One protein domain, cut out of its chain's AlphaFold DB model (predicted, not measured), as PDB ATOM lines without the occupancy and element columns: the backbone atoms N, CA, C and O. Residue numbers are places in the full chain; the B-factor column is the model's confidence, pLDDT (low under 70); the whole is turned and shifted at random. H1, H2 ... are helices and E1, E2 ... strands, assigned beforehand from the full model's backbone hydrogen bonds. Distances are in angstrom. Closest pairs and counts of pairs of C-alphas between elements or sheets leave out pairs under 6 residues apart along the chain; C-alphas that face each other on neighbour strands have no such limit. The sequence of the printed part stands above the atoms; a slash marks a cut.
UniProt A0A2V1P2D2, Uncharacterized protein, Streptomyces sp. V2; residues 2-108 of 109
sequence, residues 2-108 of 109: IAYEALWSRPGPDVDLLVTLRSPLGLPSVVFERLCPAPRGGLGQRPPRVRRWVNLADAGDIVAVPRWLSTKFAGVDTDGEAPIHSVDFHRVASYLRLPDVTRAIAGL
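Overview. This is residues 2 to 108 of the 109 residues of an uncharacterized protein of Streptomyces sp. V2 (UniProt A0A2V1P2D2). Long loops and a small parallel sheet, E1 E2 E3, show little regular structure; H3 runs along one face. Of 107 printed residues 39 are in named elements, H1 E1 E2 E3 H2 H3, mixed class. It is compact, radius of gyration of the C-alphas 13.6 A, spanning 36 by 31 by 20 A.

Along the chain. E1 is residues 15 to 21; E2 50 to 57, 19.3 A long; E3 78 to 81. H1 is 2 to 9, C-alpha 2 at (342.134, 5.458, 64.083). H2 is 92 to 95. H3 is 99 to 106, C-alpha 106 at (350.055, 9.213, 87.390).

Arrangement. Across E1 and E2, N 18 and O 52 are within hydrogen-bond range, 2.9 A. H3 is over E2, their closest C-alphas, 54 and 104, 7.2 A apart. H1 only grazes the sheet. H1 and H3 have every O i to N i+4 pair within range.

Size, cuts and confidence. C-alphas 41 and 87 are farthest apart, 39.0 A. The printed part has no cut and long links between strands. The pLDDT is under 70 in 30 printed residues, among them residues 59 to 67 and residues 83 to 98.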
ATOM      1  N   ILE A   2     341.433   6.750  64.263       81.12
ATOM      2  CA  ILE A   2     342.134   5.458  64.083       81.12
ATOM      3  C   ILE A   2     342.407   4.723  65.405       81.12
ATOM      4  O   ILE A   2     342.105   3.544  65.502       81.12
ATOM      5  N   ALA A   3     342.917   5.402  66.442       88.19
ATOM      6  CA  ALA A   3     343.134   4.767  67.748       88.19
ATOM      7  C   ALA A   3     341.826   4.266  68.394       88.19
ATOM      8  O   ALA A   3     341.759   3.125  68.830       88.19
ATOM      9  N   TYR A   4     340.775   5.092  68.403       91.75
ATOM     10  CA  TYR A   4     339.450   4.718  68.911       91.75
ATOM     11  C   TYR A   4     338.868   3.519  68.143       91.75
ATOM     12  O   TYR A   4     338.466   2.538  68.756       91.75
ATOM     13  N   GLU A   5     338.886   3.551  66.810       91.31
ATOM     14  CA  GLU A   5     338.340   2.474  65.971       91.31
ATOM     15  C   GLU A   5     339.198   1.202  66.019       91.31
ATOM     16  O   GLU A   5     338.679   0.087  65.970       91.31
ATOM     17  N   ALA A   6     340.518   1.333  66.169       90.44
ATOM     18  CA  ALA A   6     341.412   0.198  66.382       90.44
ATOM     19  C   ALA A   6     341.097  -0.513  67.704       90.44
ATOM     20  O   ALA A   6     341.060  -1.739  67.731       90.44
ATOM     21  N   LEU A   7     340.810   0.241  68.771       92.19
ATOM     22  CA  LEU A   7     340.399  -0.309  70.069       92.19
ATOM     23  C   LEU A   7     339.023  -0.991  70.025       92.19
ATOM     24  O   LEU A   7     338.730  -1.829  70.873       92.19
ATOM     25  N   TRP A   8     338.192  -0.656  69.037       91.44
ATOM     26  CA  TRP A   8     336.927  -1.339  68.775       91.44
ATOM     27  C   TRP A   8     337.071  -2.594  67.912       91.44
ATOM     28  O   TRP A   8     336.362  -3.572  68.130       91.44
ATOM     29  N   SER A   9     337.948  -2.556  66.908       85.94
ATOM     30  CA  SER A   9     338.023  -3.577  65.854       85.94
ATOM     31  C   SER A   9     339.048  -4.677  66.112       85.94
ATOM     32  O   SER A   9     338.941  -5.753  65.523       85.94
ATOM     33  N   ARG A  10     340.056  -4.434  66.958       77.12
ATOM     34  CA  ARG A  10     341.166  -5.371  67.154       77.12
ATOM     35  C   ARG A  10     341.058  -6.116  68.485       77.12
ATOM     36  O   ARG A  10     340.989  -5.476  69.534       77.12
ATOM     37  N   PRO A  11     341.141  -7.457  68.477       77.19
ATOM     38  CA  PRO A  11     341.509  -8.205  69.671       77.19
ATOM     39  C   PRO A  11     342.888  -7.732  70.155       77.19
ATOM     40  O   PRO A  11     343.806  -7.557  69.354       77.19
ATOM     41  N   GLY A  12     343.038  -7.510  71.454       82.12
ATOM     42  CA  GLY A  12     344.268  -7.000  72.062       82.12
ATOM     43  C   GLY A  12     344.219  -7.136  73.581       82.12
ATOM     44  O   GLY A  12     343.259  -7.716  74.078       82.12
ATOM     45  N   PRO A  13     345.224  -6.660  74.327       86.62
ATOM     46  CA  PRO A  13     345.142  -6.575  75.783       86.62
ATOM     47  C   PRO A  13     344.114  -5.520  76.225       86.62
ATOM     48  O   PRO A  13     343.649  -4.705  75.424       86.62
ATOM     49  N   ASP A  14     343.756  -5.535  77.507       91.69
ATOM     50  CA  ASP A  14     343.006  -4.425  78.101       91.69
ATOM     51  C   ASP A  14     343.874  -3.166  78.135       91.69
ATOM     52  O   ASP A  14     345.093  -3.235  78.301       91.69
ATOM     53  N   VAL A  15     343.237  -2.015  77.940       93.19
ATOM     54  CA  VAL A  15     343.888  -0.708  77.939       93.19
ATOM     55  C   VAL A  15     343.451   0.032  79.188       93.19
ATOM     56  O   VAL A  15     342.286   0.406  79.324       93.19
ATOM     57  N   ASP A  16     344.387   0.266  80.102       94.69
ATOM     58  CA  ASP A  16     344.061   0.914  81.372       94.69
ATOM     59  C   ASP A  16     343.640   2.377  81.178       94.69
ATOM     60  O   ASP A  16     342.718   2.852  81.842       94.69
ATOM     61  N   LEU A  17     344.246   3.077  80.211       93.94
ATOM     62  CA  LEU A  17     343.952   4.480  79.929       93.94
ATOM     63  C   LEU A  17     344.017   4.811  78.434       93.94
ATOM     64  O   LEU A  17     345.039   4.627  77.778       93.94
ATOM     65  N   LEU A  18     342.933   5.392  77.925       93.81
ATOM     66  CA  LEU A  18     342.896   6.122  76.663       93.81
ATOM     67  C   LEU A  18     342.919   7.623  76.961       93.81
ATOM     68  O   LEU A  18     342.017   8.133  77.621       93.81
ATOM     69  N   VAL A  19     343.913   8.341  76.436       91.31
ATOM     70  CA  VAL A  19     343.940   9.810  76.464       91.31
ATOM     71  C   VAL A  19     343.691  10.346  75.060       91.31
ATOM     72  O   VAL A  19     344.409   9.993  74.122       91.31
ATOM     73  N   THR A  20     342.687  11.206  74.900       89.62
ATOM     74  CA  THR A  20     342.428  11.939  73.656       89.62
ATOM     75  C   THR A  20     342.761  13.412  73.830       89.62
ATOM     76  O   THR A  20     342.387  14.032  74.818       89.62
ATOM     77  N   LEU A  21     343.483  13.964  72.859       85.56
ATOM     78  CA  LEU A  21     344.024  15.322  72.882       85.56
ATOM     79  C   LEU A  21     343.657  15.992  71.560       85.56
ATOM     80  O   LEU A  21     343.908  15.381  70.519       85.56
ATOM     81  N   ARG A  22     343.049  17.193  71.583       76.81
ATOM     82  CA  ARG A  22     342.613  17.920  70.359       76.81
ATOM     83  C   ARG A  22     341.927  17.006  69.329       76.81
ATOM     84  O   ARG A  22     342.212  17.010  68.133       76.81
ATOM     85  N   SER A  23     341.082  16.110  69.825       82.19
ATOM     86  CA  SER A  23     340.574  15.009  69.016       82.19
ATOM     87  C   SER A  23     339.372  15.460  68.187       82.19
ATOM     88  O   SER A  23     338.394  15.926  68.769       82.19
ATOM     89  N   PRO A  24     339.348  15.217  66.862       86.25
ATOM     90  CA  PRO A  24     338.187  15.525  66.030       86.25
ATOM     91  C   PRO A  24     337.055  14.497  66.199       86.25
ATOM     92  O   PRO A  24     336.130  14.471  65.400       86.25
ATOM     93  N   LEU A  25     337.129  13.594  67.189       89.62
ATOM     94  CA  LEU A  25     336.185  12.481  67.366       89.62
ATOM     95  C   LEU A  25     334.722  12.926  67.423       89.62
ATOM     96  O   LEU A  25     333.857  12.210  66.927       89.62
ATOM     97  N   GLY A  26     334.448  14.077  68.030       88.12
ATOM     98  CA  GLY A  26     333.094  14.605  68.134       88.12
ATOM     99  C   GLY A  26     332.644  15.435  66.927       88.12
ATOM    100  O   GLY A  26     331.485  15.841  66.908       88.12
ATOM    101  N   LEU A  27     333.517  15.695  65.944       88.38
ATOM    102  CA  LEU A  27     333.247  16.643  64.863       88.38
ATOM    103  C   LEU A  27     332.066  16.166  64.001       88.38
ATOM    104  O   LEU A  27     332.198  15.148  63.305       88.38
ATOM    105  N   PRO A  28     330.920  16.876  64.039       85.81
ATOM    106  CA  PRO A  28     329.701  16.423  63.391       85.81
ATOM    107  C   PRO A  28     329.838  16.487  61.871       85.81
ATOM    108  O   PRO A  28     330.561  17.318  61.323       85.81
ATOM    109  N   SER A  29     329.121  15.607  61.183       83.56
ATOM    110  CA  SER A  29     329.080  15.394  59.727       83.56
ATOM    111  C   SER A  29     330.401  14.970  59.064       83.56
ATOM    112  O   SER A  29     330.383  14.418  57.960       83.56
ATOM    113  N   VAL A  30     331.542  15.194  59.719       85.56
ATOM    114  CA  VAL A  30     332.880  14.916  59.180       85.56
ATOM    115  C   VAL A  30     333.468  13.642  59.775       85.56
ATOM    116  O   VAL A  30     333.987  12.814  59.029       85.56
ATOM    117  N   VAL A  31     333.388  13.476  61.098       90.31
ATOM    118  CA  VAL A  31     334.014  12.352  61.809       90.31
ATOM    119  C   VAL A  31     332.984  11.537  62.571       90.31
ATOM    120  O   VAL A  31     332.897  10.335  62.346       90.31
ATOM    121  N   PHE A  32     332.200  12.168  63.446       91.75
ATOM    122  CA  PHE A  32     331.408  11.467  64.459       91.75
ATOM    123  C   PHE A  32     330.451  10.416  63.875       91.75
ATOM    124  O   PHE A  32     330.468   9.256  64.279       91.75
ATOM    125  N   GLU A  33     329.661  10.784  62.871       92.00
ATOM    126  CA  GLU A  33     328.675   9.911  62.226       92.00
ATOM    127  C   GLU A  33     329.318   8.846  61.326       92.00
ATOM    128  O   GLU A  33     328.647   7.901  60.918       92.00
ATOM    129  N   ARG A  34     330.611   8.987  61.013       92.44
ATOM    130  CA  ARG A  34     331.369   8.065  60.155       92.44
ATOM    131  C   ARG A  34     332.212   7.061  60.939       92.44
ATOM    132  O   ARG A  34     332.878   6.239  60.317       92.44
ATOM    133  N   LEU A  35     332.199   7.131  62.272       93.81
ATOM    134  CA  LEU A  35     332.965   6.229  63.129       93.81
ATOM    135  C   LEU A  35     332.551   4.769  62.944       93.81
ATOM    136  O   LEU A  35     331.391   4.457  62.677       93.81
ATOM    137  N   CYS A  36     333.502   3.869  63.171       91.06
ATOM    138  CA  CYS A  36     333.290   2.435  63.267       91.06
ATOM    139  C   CYS A  36     333.681   1.926  64.673       91.06
ATOM    140  O   CYS A  36     334.864   1.928  65.025       91.06
ATOM    141  N   PRO A  37     332.718   1.478  65.499       92.56
ATOM    142  CA  PRO A  37     331.287   1.394  65.226       92.56
ATOM    143  C   PRO A  37     330.625   2.775  65.174       92.56
ATOM    144  O   PRO A  37     331.053   3.711  65.855       92.56
ATOM    145  N   ALA A  38     329.542   2.865  64.402       93.25
ATOM    146  CA  ALA A  38     328.745   4.081  64.314       93.25
ATOM    147  C   ALA A  38     328.095   4.411  65.672       93.25
ATOM    148  O   ALA A  38     327.715   3.485  66.406       93.25
ATOM    149  N   PRO A  39     327.925   5.706  66.009       93.12
ATOM    150  CA  PRO A  39     327.205   6.125  67.207       93.12
ATOM    151  C   PRO A  39     325.807   5.500  67.272       93.12
ATOM    152  O   PRO A  39     325.047   5.536  66.303       93.12
ATOM    153  N   ARG A  40     325.437   4.947  68.430       92.31
ATOM    154  CA  ARG A  40     324.110   4.356  68.658       92.31
ATOM    155  C   ARG A  40     323.246   5.361  69.404       92.31
ATOM    156  O   ARG A  40     323.646   5.852  70.453       92.31
ATOM    157  N   GLY A  41     322.078   5.697  68.853       91.06
ATOM    158  CA  GLY A  41     321.200   6.712  69.449       91.06
ATOM    159  C   GLY A  41     321.841   8.104  69.531       91.06
ATOM    160  O   GLY A  41     321.545   8.859  70.448       91.06
ATOM    161  N   GLY A  42     322.760   8.427  68.613       91.12
ATOM    162  CA  GLY A  42     323.491   9.698  68.618       91.12
ATOM    163  C   GLY A  42     324.645   9.778  69.623       91.12
ATOM    164  O   GLY A  42     325.230  10.849  69.764       91.12
ATOM    165  N   LEU A  43     324.995   8.667  70.284       93.44
ATOM    166  CA  LEU A  43     326.103   8.582  71.235       93.44
ATOM    167  C   LEU A  43     327.131   7.526  70.811       93.44
ATOM    168  O   LEU A  43     326.804   6.362  70.557       93.44
ATOM    169  N   GLY A  44     328.395   7.936  70.751       94.81
ATOM    170  CA  GLY A  44     329.525   7.017  70.748       94.81
ATOM    171  C   GLY A  44     329.730   6.406  72.136       94.81
ATOM    172  O   GLY A  44     329.134   6.841  73.122       94.81
ATOM    173  N   GLN A  45     330.570   5.381  72.234       96.06
ATOM    174  CA  GLN A  45     330.811   4.673  73.493       96.06
ATOM    175  C   GLN A  45     332.304   4.445  73.690       96.06
ATOM    176  O   GLN A  45     333.034   4.221  72.723       96.06
ATOM    177  N   ARG A  46     332.763   4.466  74.943       96.06
ATOM    178  CA  ARG A  46     334.112   4.022  75.291       96.06
ATOM    179  C   ARG A  46     334.346   2.609  74.730       96.06
ATOM    180  O   ARG A  46     333.491   1.744  74.934       96.06
ATOM    181  N   PRO A  47     335.478   2.349  74.043       95.19
ATOM    182  CA  PRO A  47     335.793   1.001  73.591       95.19
ATOM    183  C   PRO A  47     335.791   0.021  74.777       95.19
ATOM    184  O   PRO A  47     336.299   0.366  75.846       95.19
ATOM    185  N   PRO A  48     335.254  -1.201  74.623       92.69
ATOM    186  CA  PRO A  48     334.919  -2.084  75.747       92.69
ATOM    187  C   PRO A  48     336.124  -2.496  76.597       92.69
ATOM    188  O   PRO A  48     335.978  -2.797  77.777       92.69
ATOM    189  N   ARG A  49     337.320  -2.495  76.003       91.62
ATOM    190  CA  ARG A  49     338.577  -2.876  76.661       91.62
ATOM    191  C   ARG A  49     339.316  -1.710  77.309       91.62
ATOM    192  O   ARG A  49     340.384  -1.909  77.875       91.62
ATOM    193  N   VAL A  50     338.786  -0.495  77.187       95.62
ATOM    194  CA  VAL A  50     339.361   0.696  77.805       95.62
ATOM    195  C   VAL A  50     338.757   0.845  79.196       95.62
ATOM    196  O   VAL A  50     337.542   0.999  79.333       95.62
ATOM    197  N   ARG A  51     339.599   0.811  80.233       95.06
ATOM    198  CA  ARG A  51     339.159   0.973  81.626       95.06
ATOM    199  C   ARG A  51     338.852   2.415  81.985       95.06
ATOM    200  O   ARG A  51     337.889   2.653  82.707       95.06
ATOM    201  N   ARG A  52     339.654   3.351  81.477       95.25
ATOM    202  CA  ARG A  52     339.492   4.787  81.704       95.25
ATOM    203  C   ARG A  52     339.746   5.578  80.429       95.25
ATOM    204  O   ARG A  52     340.699   5.309  79.702       95.25
ATOM    205  N   TRP A  53     338.919   6.579  80.171       96.00
ATOM    206  CA  TRP A  53     339.058   7.503  79.059       96.00
ATOM    207  C   TRP A  53     339.090   8.945  79.561       96.00
ATOM    208  O   TRP A  53     338.138   9.441  80.160       96.00
ATOM    209  N   VAL A  54     340.203   9.619  79.289       93.88
ATOM    210  CA  VAL A  54     340.396  11.044  79.548       93.88
ATOM    211  C   VAL A  54     340.447  11.796  78.220       93.88
ATOM    212  O   VAL A  54     341.251  11.468  77.349       93.88
ATOM    213  N   ASN A  55     339.620  12.823  78.067       91.31
ATOM    214  CA  ASN A  55     339.718  13.795  76.991       91.31
ATOM    215  C   ASN A  55     340.250  15.123  77.535       91.31
ATOM    216  O   ASN A  55     339.752  15.624  78.540       91.31
ATOM    217  N   LEU A  56     341.246  15.689  76.856       87.12
ATOM    218  CA  LEU A  56     341.721  17.046  77.105       87.12
ATOM    219  C   LEU A  56     341.593  17.860  75.817       87.12
ATOM    220  O   LEU A  56     342.304  17.631  74.830       87.12
ATOM    221  N   ALA A  57     340.654  18.799  75.824       82.62
ATOM    222  CA  ALA A  57     340.455  19.742  74.740       82.62
ATOM    223  C   ALA A  57     341.361  20.964  74.919       82.62
ATOM    224  O   ALA A  57     341.611  21.418  76.034       82.62
ATOM    225  N   ASP A  58     341.836  21.511  73.805       73.06
ATOM    226  CA  ASP A  58     342.476  22.822  73.801       73.06
ATOM    227  C   ASP A  58     341.415  23.870  73.461       73.06
ATOM    228  O   ASP A  58     340.762  23.795  72.417       73.06
ATOM    229  N   ALA A  59     341.241  24.853  74.343       64.31
ATOM    230  CA  ALA A  59     340.284  25.932  74.163       64.31
ATOM    231  C   ALA A  59     340.545  26.773  72.899       64.31
ATOM    232  O   ALA A  59     339.608  27.396  72.391       64.31
ATOM    233  N   GLY A  60     341.788  26.789  72.403       62.75
ATOM    234  CA  GLY A  60     342.191  27.492  71.184       62.75
ATOM    235  C   GLY A  60     342.008  26.698  69.887       62.75
ATOM    236  O   GLY A  60     342.234  27.250  68.811       62.75
ATOM    237  N   ASP A  61     341.606  25.424  69.950       63.12
ATOM    238  CA  ASP A  61     341.541  24.554  68.775       63.12
ATOM    239  C   ASP A  61     340.125  24.390  68.214       63.12
ATOM    240  O   ASP A  61     339.274  23.702  68.779       63.12
ATOM    241  N   ILE A  62     339.894  24.962  67.031       57.62
ATOM    242  CA  ILE A  62     338.622  24.875  66.293       57.62
ATOM    243  C   ILE A  62     338.290  23.423  65.898       57.62
ATOM    244  O   ILE A  62     337.122  23.079  65.723       57.62
ATOM    245  N   VAL A  63     339.291  22.544  65.777       57.84
ATOM    246  CA  VAL A  63     339.089  21.140  65.376       57.84
ATOM    247  C   VAL A  63     338.507  20.286  66.509       57.84
ATOM    248  O   VAL A  63     337.890  19.254  66.248       57.84
ATOM    249  N   ALA A  64     338.611  20.736  67.759       58.78
ATOM    250  CA  ALA A  64     338.054  20.051  68.919       58.78
ATOM    251  C   ALA A  64     336.552  20.329  69.114       58.78
ATOM    252  O   ALA A  64     336.086  20.307  70.238       58.78
ATOM    253  N   VAL A  65     335.774  20.638  68.072       58.16
ATOM    254  CA  VAL A  65     334.326  20.885  68.199       58.16
ATOM    255  C   VAL A  65     333.555  19.568  68.046       58.16
ATOM    256  O   VAL A  65     333.765  18.880  67.051       58.16
ATOM    257  N   PRO A  66     332.626  19.212  68.958       62.69
ATOM    258  CA  PRO A  66     332.332  19.847  70.233       62.69
ATOM    259  C   PRO A  66     333.465  19.623  71.232       62.69
ATOM    260  O   PRO A  66     334.017  18.529  71.337       62.69
ATOM    261  N   ARG A  67     333.744  20.684  71.992       68.12
ATOM    262  CA  ARG A  67     334.851  20.757  72.951       68.12
ATOM    263  C   ARG A  67     334.823  19.637  73.980       68.12
ATOM    264  O   ARG A  67     335.858  19.098  74.353       68.12
ATOM    265  N   TRP A  68     333.615  19.289  74.391       83.00
ATOM    266  CA  TRP A  68     333.336  18.304  75.416       83.00
ATOM    267  C   TRP A  68     332.943  16.988  74.751       83.00
ATOM    268  O   TRP A  68     331.789  16.817  74.338       83.00
ATOM    269  N   LEU A  69     333.886  16.050  74.621       89.44
ATOM    270  CA  LEU A  69     333.591  14.732  74.045       89.44
ATOM    271  C   LEU A  69     332.551  13.965  74.868       89.44
ATOM    272  O   LEU A  69     331.780  13.202  74.293       89.44
ATOM    273  N   SER A  70     332.459  14.212  76.172       92.12
ATOM    274  CA  SER A  70     331.427  13.653  77.057       92.12
ATOM    275  C   SER A  70     329.993  13.959  76.598       92.12
ATOM    276  O   SER A  70     329.082  13.189  76.887       92.12
ATOM    277  N   THR A  71     329.774  15.017  75.806       91.00
ATOM    278  CA  THR A  71     328.451  15.325  75.222       91.00
ATOM    279  C   THR A  71     328.072  14.411  74.053       91.00
ATOM    280  O   THR A  71     326.905  14.344  73.667       91.00
ATOM    281  N   LYS A  72     329.052  13.717  73.466       92.75
ATOM    282  CA  LYS A  72     328.890  12.845  72.294       92.75
ATOM    283  C   LYS A  72     329.257  11.392  72.565       92.75
ATOM    284  O   LYS A  72     328.888  10.527  71.775       92.75
ATOM    285  N   PHE A  73     329.962  11.111  73.656       94.75
ATOM    286  CA  PHE A  73     330.459   9.784  73.988       94.75
ATOM    287  C   PHE A  73     330.137   9.410  75.432       94.75
ATOM    288  O   PHE A  73     330.489  10.121  76.369       94.75
ATOM    289  N   ALA A  74     329.527   8.240  75.610       95.31
ATOM    290  CA  ALA A  74     329.374   7.624  76.919       95.31
ATOM    291  C   ALA A  74     330.700   7.002  77.387       95.31
ATOM    292  O   ALA A  74     331.432   6.403  76.593       95.31
ATOM    293  N   GLY A  75     330.979   7.098  78.688       94.56
ATOM    294  CA  GLY A  75     332.178   6.519  79.301       94.56
ATOM    295  C   GLY A  75     333.442   7.368  79.153       94.56
ATOM    296  O   GLY A  75     334.534   6.832  79.287       94.56
ATOM    297  N   VAL A  76     333.321   8.670  78.872       95.19
ATOM    298  CA  VAL A  76     334.430   9.617  79.071       95.19
ATOM    299  C   VAL A  76     334.511   9.927  80.567       95.19
ATOM    300  O   VAL A  76     333.655  10.626  81.101       95.19
ATOM    301  N   ASP A  77     335.505   9.371  81.258       95.69
ATOM    302  CA  ASP A  77     335.658   9.487  82.716       95.69
ATOM    303  C   ASP A  77     336.172  10.867  83.148       95.69
ATOM    304  O   ASP A  77     335.977  11.300  84.282       95.69
ATOM    305  N   THR A  78     336.894  11.561  82.274       92.94
ATOM    306  CA  THR A  78     337.360  12.929  82.526       92.94
ATOM    307  C   THR A  78     337.356  13.693  81.214       92.94
ATOM    308  O   THR A  78     337.930  13.226  80.237       92.94
ATOM    309  N   ASP A  79     336.725  14.862  81.193       90.44
ATOM    310  CA  ASP A  79     336.634  15.721  80.016       90.44
ATOM    311  C   ASP A  79     337.004  17.140  80.442       90.44
ATOM    312  O   ASP A  79     336.230  17.820  81.114       90.44
ATOM    313  N   GLY A  80     338.249  17.522  80.176       85.38
ATOM    314  CA  GLY A  80     338.849  18.749  80.687       85.38
ATOM    315  C   GLY A  80     339.381  19.643  79.579       85.38
ATOM    316  O   GLY A  80     339.615  19.203  78.455       85.38
ATOM    317  N   GLU A  81     339.620  20.903  79.920       80.94
ATOM    318  CA  GLU A  81     340.388  21.817  79.081       80.94
ATOM    319  C   GLU A  81     341.824  21.892  79.595       80.94
ATOM    320  O   GLU A  81     342.049  22.095  80.786       80.94
ATOM    321  N   ALA A  82     342.789  21.755  78.691       71.12
ATOM    322  CA  ALA A  82     344.197  21.994  78.972       71.12
ATOM    323  C   ALA A  82     344.691  23.062  77.981       71.12
ATOM    324  O   ALA A  82     344.943  22.730  76.819       71.12
ATOM    325  N   PRO A  83     344.777  24.345  78.388       63.28
ATOM    326  CA  PRO A  83     345.210  25.413  77.499       63.28
ATOM    327  C   PRO A  83     346.676  25.207  77.128       63.28
ATOM    328  O   PRO A  83     347.568  25.239  77.978       63.28
ATOM    329  N   ILE A  84     346.934  25.004  75.839       60.69
ATOM    330  CA  ILE A  84     348.297  24.937  75.327       60.69
ATOM    331  C   ILE A  84     348.654  26.347  74.911       60.69
ATOM    332  O   ILE A  84     348.183  26.859  73.898       60.69
ATOM    333  N   HIS A  85     349.486  26.999  75.714       54.59
ATOM    334  CA  HIS A  85     350.129  28.240  75.315       54.59
ATOM    335  C   HIS A  85     351.013  27.963  74.091       54.59
ATOM    336  O   HIS A  85     352.148  27.550  74.269       54.59
ATOM    337  N   SER A  86     350.440  28.085  72.887       48.69
ATOM    338  CA  SER A  86     350.964  28.457  71.554       48.69
ATOM    339  C   SER A  86     352.397  28.118  71.096       48.69
ATOM    340  O   SER A  86     352.775  28.515  69.993       48.69
ATOM    341  N   VAL A  87     353.197  27.361  71.836       43.28
ATOM    342  CA  VAL A  87     354.510  26.883  71.405       43.28
ATOM    343  C   VAL A  87     354.375  25.428  70.976       43.28
ATOM    344  O   VAL A  87     354.430  24.499  71.776       43.28
ATOM    345  N   ASP A  88     354.231  25.262  69.661       48.31
ATOM    346  CA  ASP A  88     354.427  24.010  68.924       48.31
ATOM    347  C   ASP A  88     353.190  23.081  68.817       48.31
ATOM    348  O   ASP A  88     353.173  21.935  69.271       48.31
ATOM    349  N   PHE A  89     352.146  23.573  68.129       46.94
ATOM    350  CA  PHE A  89     350.870  22.887  67.837       46.94
ATOM    351  C   PHE A  89     350.980  21.538  67.091       46.94
ATOM    352  O   PHE A  89     349.966  20.853  66.938       46.94
ATOM    353  N   HIS A  90     352.169  21.143  66.624       52.31
ATOM    354  CA  HIS A  90     352.372  19.952  65.788       52.31
ATOM    355  C   HIS A  90     353.108  18.801  66.478       52.31
ATOM    356  O   HIS A  90     353.332  17.761  65.854       52.31
ATOM    357  N   ARG A  91     353.473  18.932  67.760       56.19
ATOM    358  CA  ARG A  91     354.198  17.876  68.474       56.19
ATOM    359  C   ARG A  91     353.388  17.330  69.642       56.19
ATOM    360  O   ARG A  91     353.245  17.969  70.677       56.19
ATOM    361  N   VAL A  92     352.962  16.070  69.510       57.09
ATOM    362  CA  VAL A  92     352.374  15.265  70.602       57.09
ATOM    363  C   VAL A  92     353.257  15.289  71.861       57.09
ATOM    364  O   VAL A  92     352.750  15.270  72.975       57.09
ATOM    365  N   ALA A  93     354.579  15.417  71.704       59.62
ATOM    366  CA  ALA A  93     355.523  15.521  72.817       59.62
ATOM    367  C   ALA A  93     355.277  16.726  73.749       59.62
ATOM    368  O   ALA A  93     355.601  16.639  74.932       59.62
ATOM    369  N   SER A  94     354.693  17.825  73.261       56.53
ATOM    370  CA  SER A  94     354.374  18.995  74.092       56.53
ATOM    371  C   SER A  94     353.253  18.699  75.093       56.53
ATOM    372  O   SER A  94     353.273  19.213  76.208       56.53
ATOM    373  N   TYR A  95     352.337  17.783  74.757       56.28
ATOM    374  CA  TYR A  95     351.275  17.340  75.662       56.28
ATOM    375  C   TYR A  95     351.783  16.529  76.840       56.28
ATOM    376  O   TYR A  95     351.271  16.675  77.943       56.28
ATOM    377  N   LEU A  96     352.809  15.702  76.633       62.34
ATOM    378  CA  LEU A  96     353.386  14.879  77.699       62.34
ATOM    379  C   LEU A  96     354.027  15.719  78.815       62.34
ATOM    380  O   LEU A  96     354.321  15.194  79.882       62.34
ATOM    381  N   ARG A  97     354.250  17.017  78.576       64.69
ATOM    382  CA  ARG A  97     354.774  17.965  79.567       64.69
ATOM    383  C   ARG A  97     353.671  18.698  80.332       64.69
ATOM    384  O   ARG A  97     353.986  19.429  81.269       64.69
ATOM    385  N   LEU A  98     352.404  18.533  79.948       66.94
ATOM    386  CA  LEU A  98     351.291  19.208  80.607       66.94
ATOM    387  C   LEU A  98     350.975  18.529  81.945       66.94
ATOM    388  O   LEU A  98     350.811  17.306  81.977       66.94
ATOM    389  N   PRO A  99     350.801  19.301  83.034       70.88
ATOM    390  CA  PRO A  99     350.434  18.759  84.339       70.88
ATOM    391  C   PRO A  99     349.184  17.875  84.298       70.88
ATOM    392  O   PRO A  99     349.120  16.882  85.016       70.88
ATOM    393  N   ASP A 100     348.216  18.192  83.437       67.31
ATOM    394  CA  ASP A 100     346.964  17.439  83.328       67.31
ATOM    395  C   ASP A 100     347.148  16.069  82.668       67.31
ATOM    396  O   ASP A 100     346.563  15.086  83.123       67.31
ATOM    397  N   VAL A 101     348.025  15.970  81.661       64.69
ATOM    398  CA  VAL A 101     348.403  14.688  81.045       64.69
ATOM    399  C   VAL A 101     349.224  13.861  82.028       64.69
ATOM    400  O   VAL A 101     348.929  12.685  82.237       64.69
ATOM    401  N   THR A 102     350.196  14.481  82.701       73.00
ATOM    402  CA  THR A 102     350.994  13.819  83.739       73.00
ATOM    403  C   THR A 102     350.112  13.300  84.870       73.00
ATOM    404  O   THR A 102     350.293  12.168  85.303       73.00
ATOM    405  N   ARG A 103     349.111  14.068  85.321       75.69
ATOM    406  CA  ARG A 103     348.160  13.641  86.358       75.69
ATOM    407  C   ARG A 103     347.270  12.496  85.884       75.69
ATOM    408  O   ARG A 103     347.015  11.570  86.650       75.69
ATOM    409  N   ALA A 104     346.806  12.544  84.635       69.81
ATOM    410  CA  ALA A 104     346.020  11.460  84.055       69.81
ATOM    411  C   ALA A 104     346.809  10.141  84.043       69.81
ATOM    412  O   ALA A 104     346.251   9.112  84.418       69.81
ATOM    413  N   ILE A 105     348.096  10.197  83.686       75.12
ATOM    414  CA  ILE A 105     349.006   9.043  83.674       75.12
ATOM    415  C   ILE A 105     349.374   8.603  85.099       75.12
ATOM    416  O   ILE A 105     349.364   7.413  85.384       75.12
ATOM    417  N   ALA A 106     349.667   9.531  86.013       70.62
ATOM    418  CA  ALA A 106     350.055   9.213  87.390       70.62
ATOM    419  C   ALA A 106     348.943   8.503  88.184       70.62
ATOM    420  O   ALA A 106     349.240   7.735  89.089       70.62
ATOM    421  N   GLY A 107     347.674   8.717  87.824       62.12
ATOM    422  CA  GLY A 107     346.529   8.011  88.411       62.12
ATOM    423  C   GLY A 107     346.328   6.568  87.923       62.12
ATOM    424  O   GLY A 107     345.259   6.016  88.160       62.12
ATOM    425  N   LEU A 108     347.290   5.994  87.190       61.00
ATOM    426  CA  LEU A 108     347.318   4.574  86.807       61.00
ATOM    427  C   LEU A 108     347.965   3.664  87.868       61.00
ATOM    428  O   LEU A 108     347.907   2.446  87.707       61.00
TER     429      LEU A 108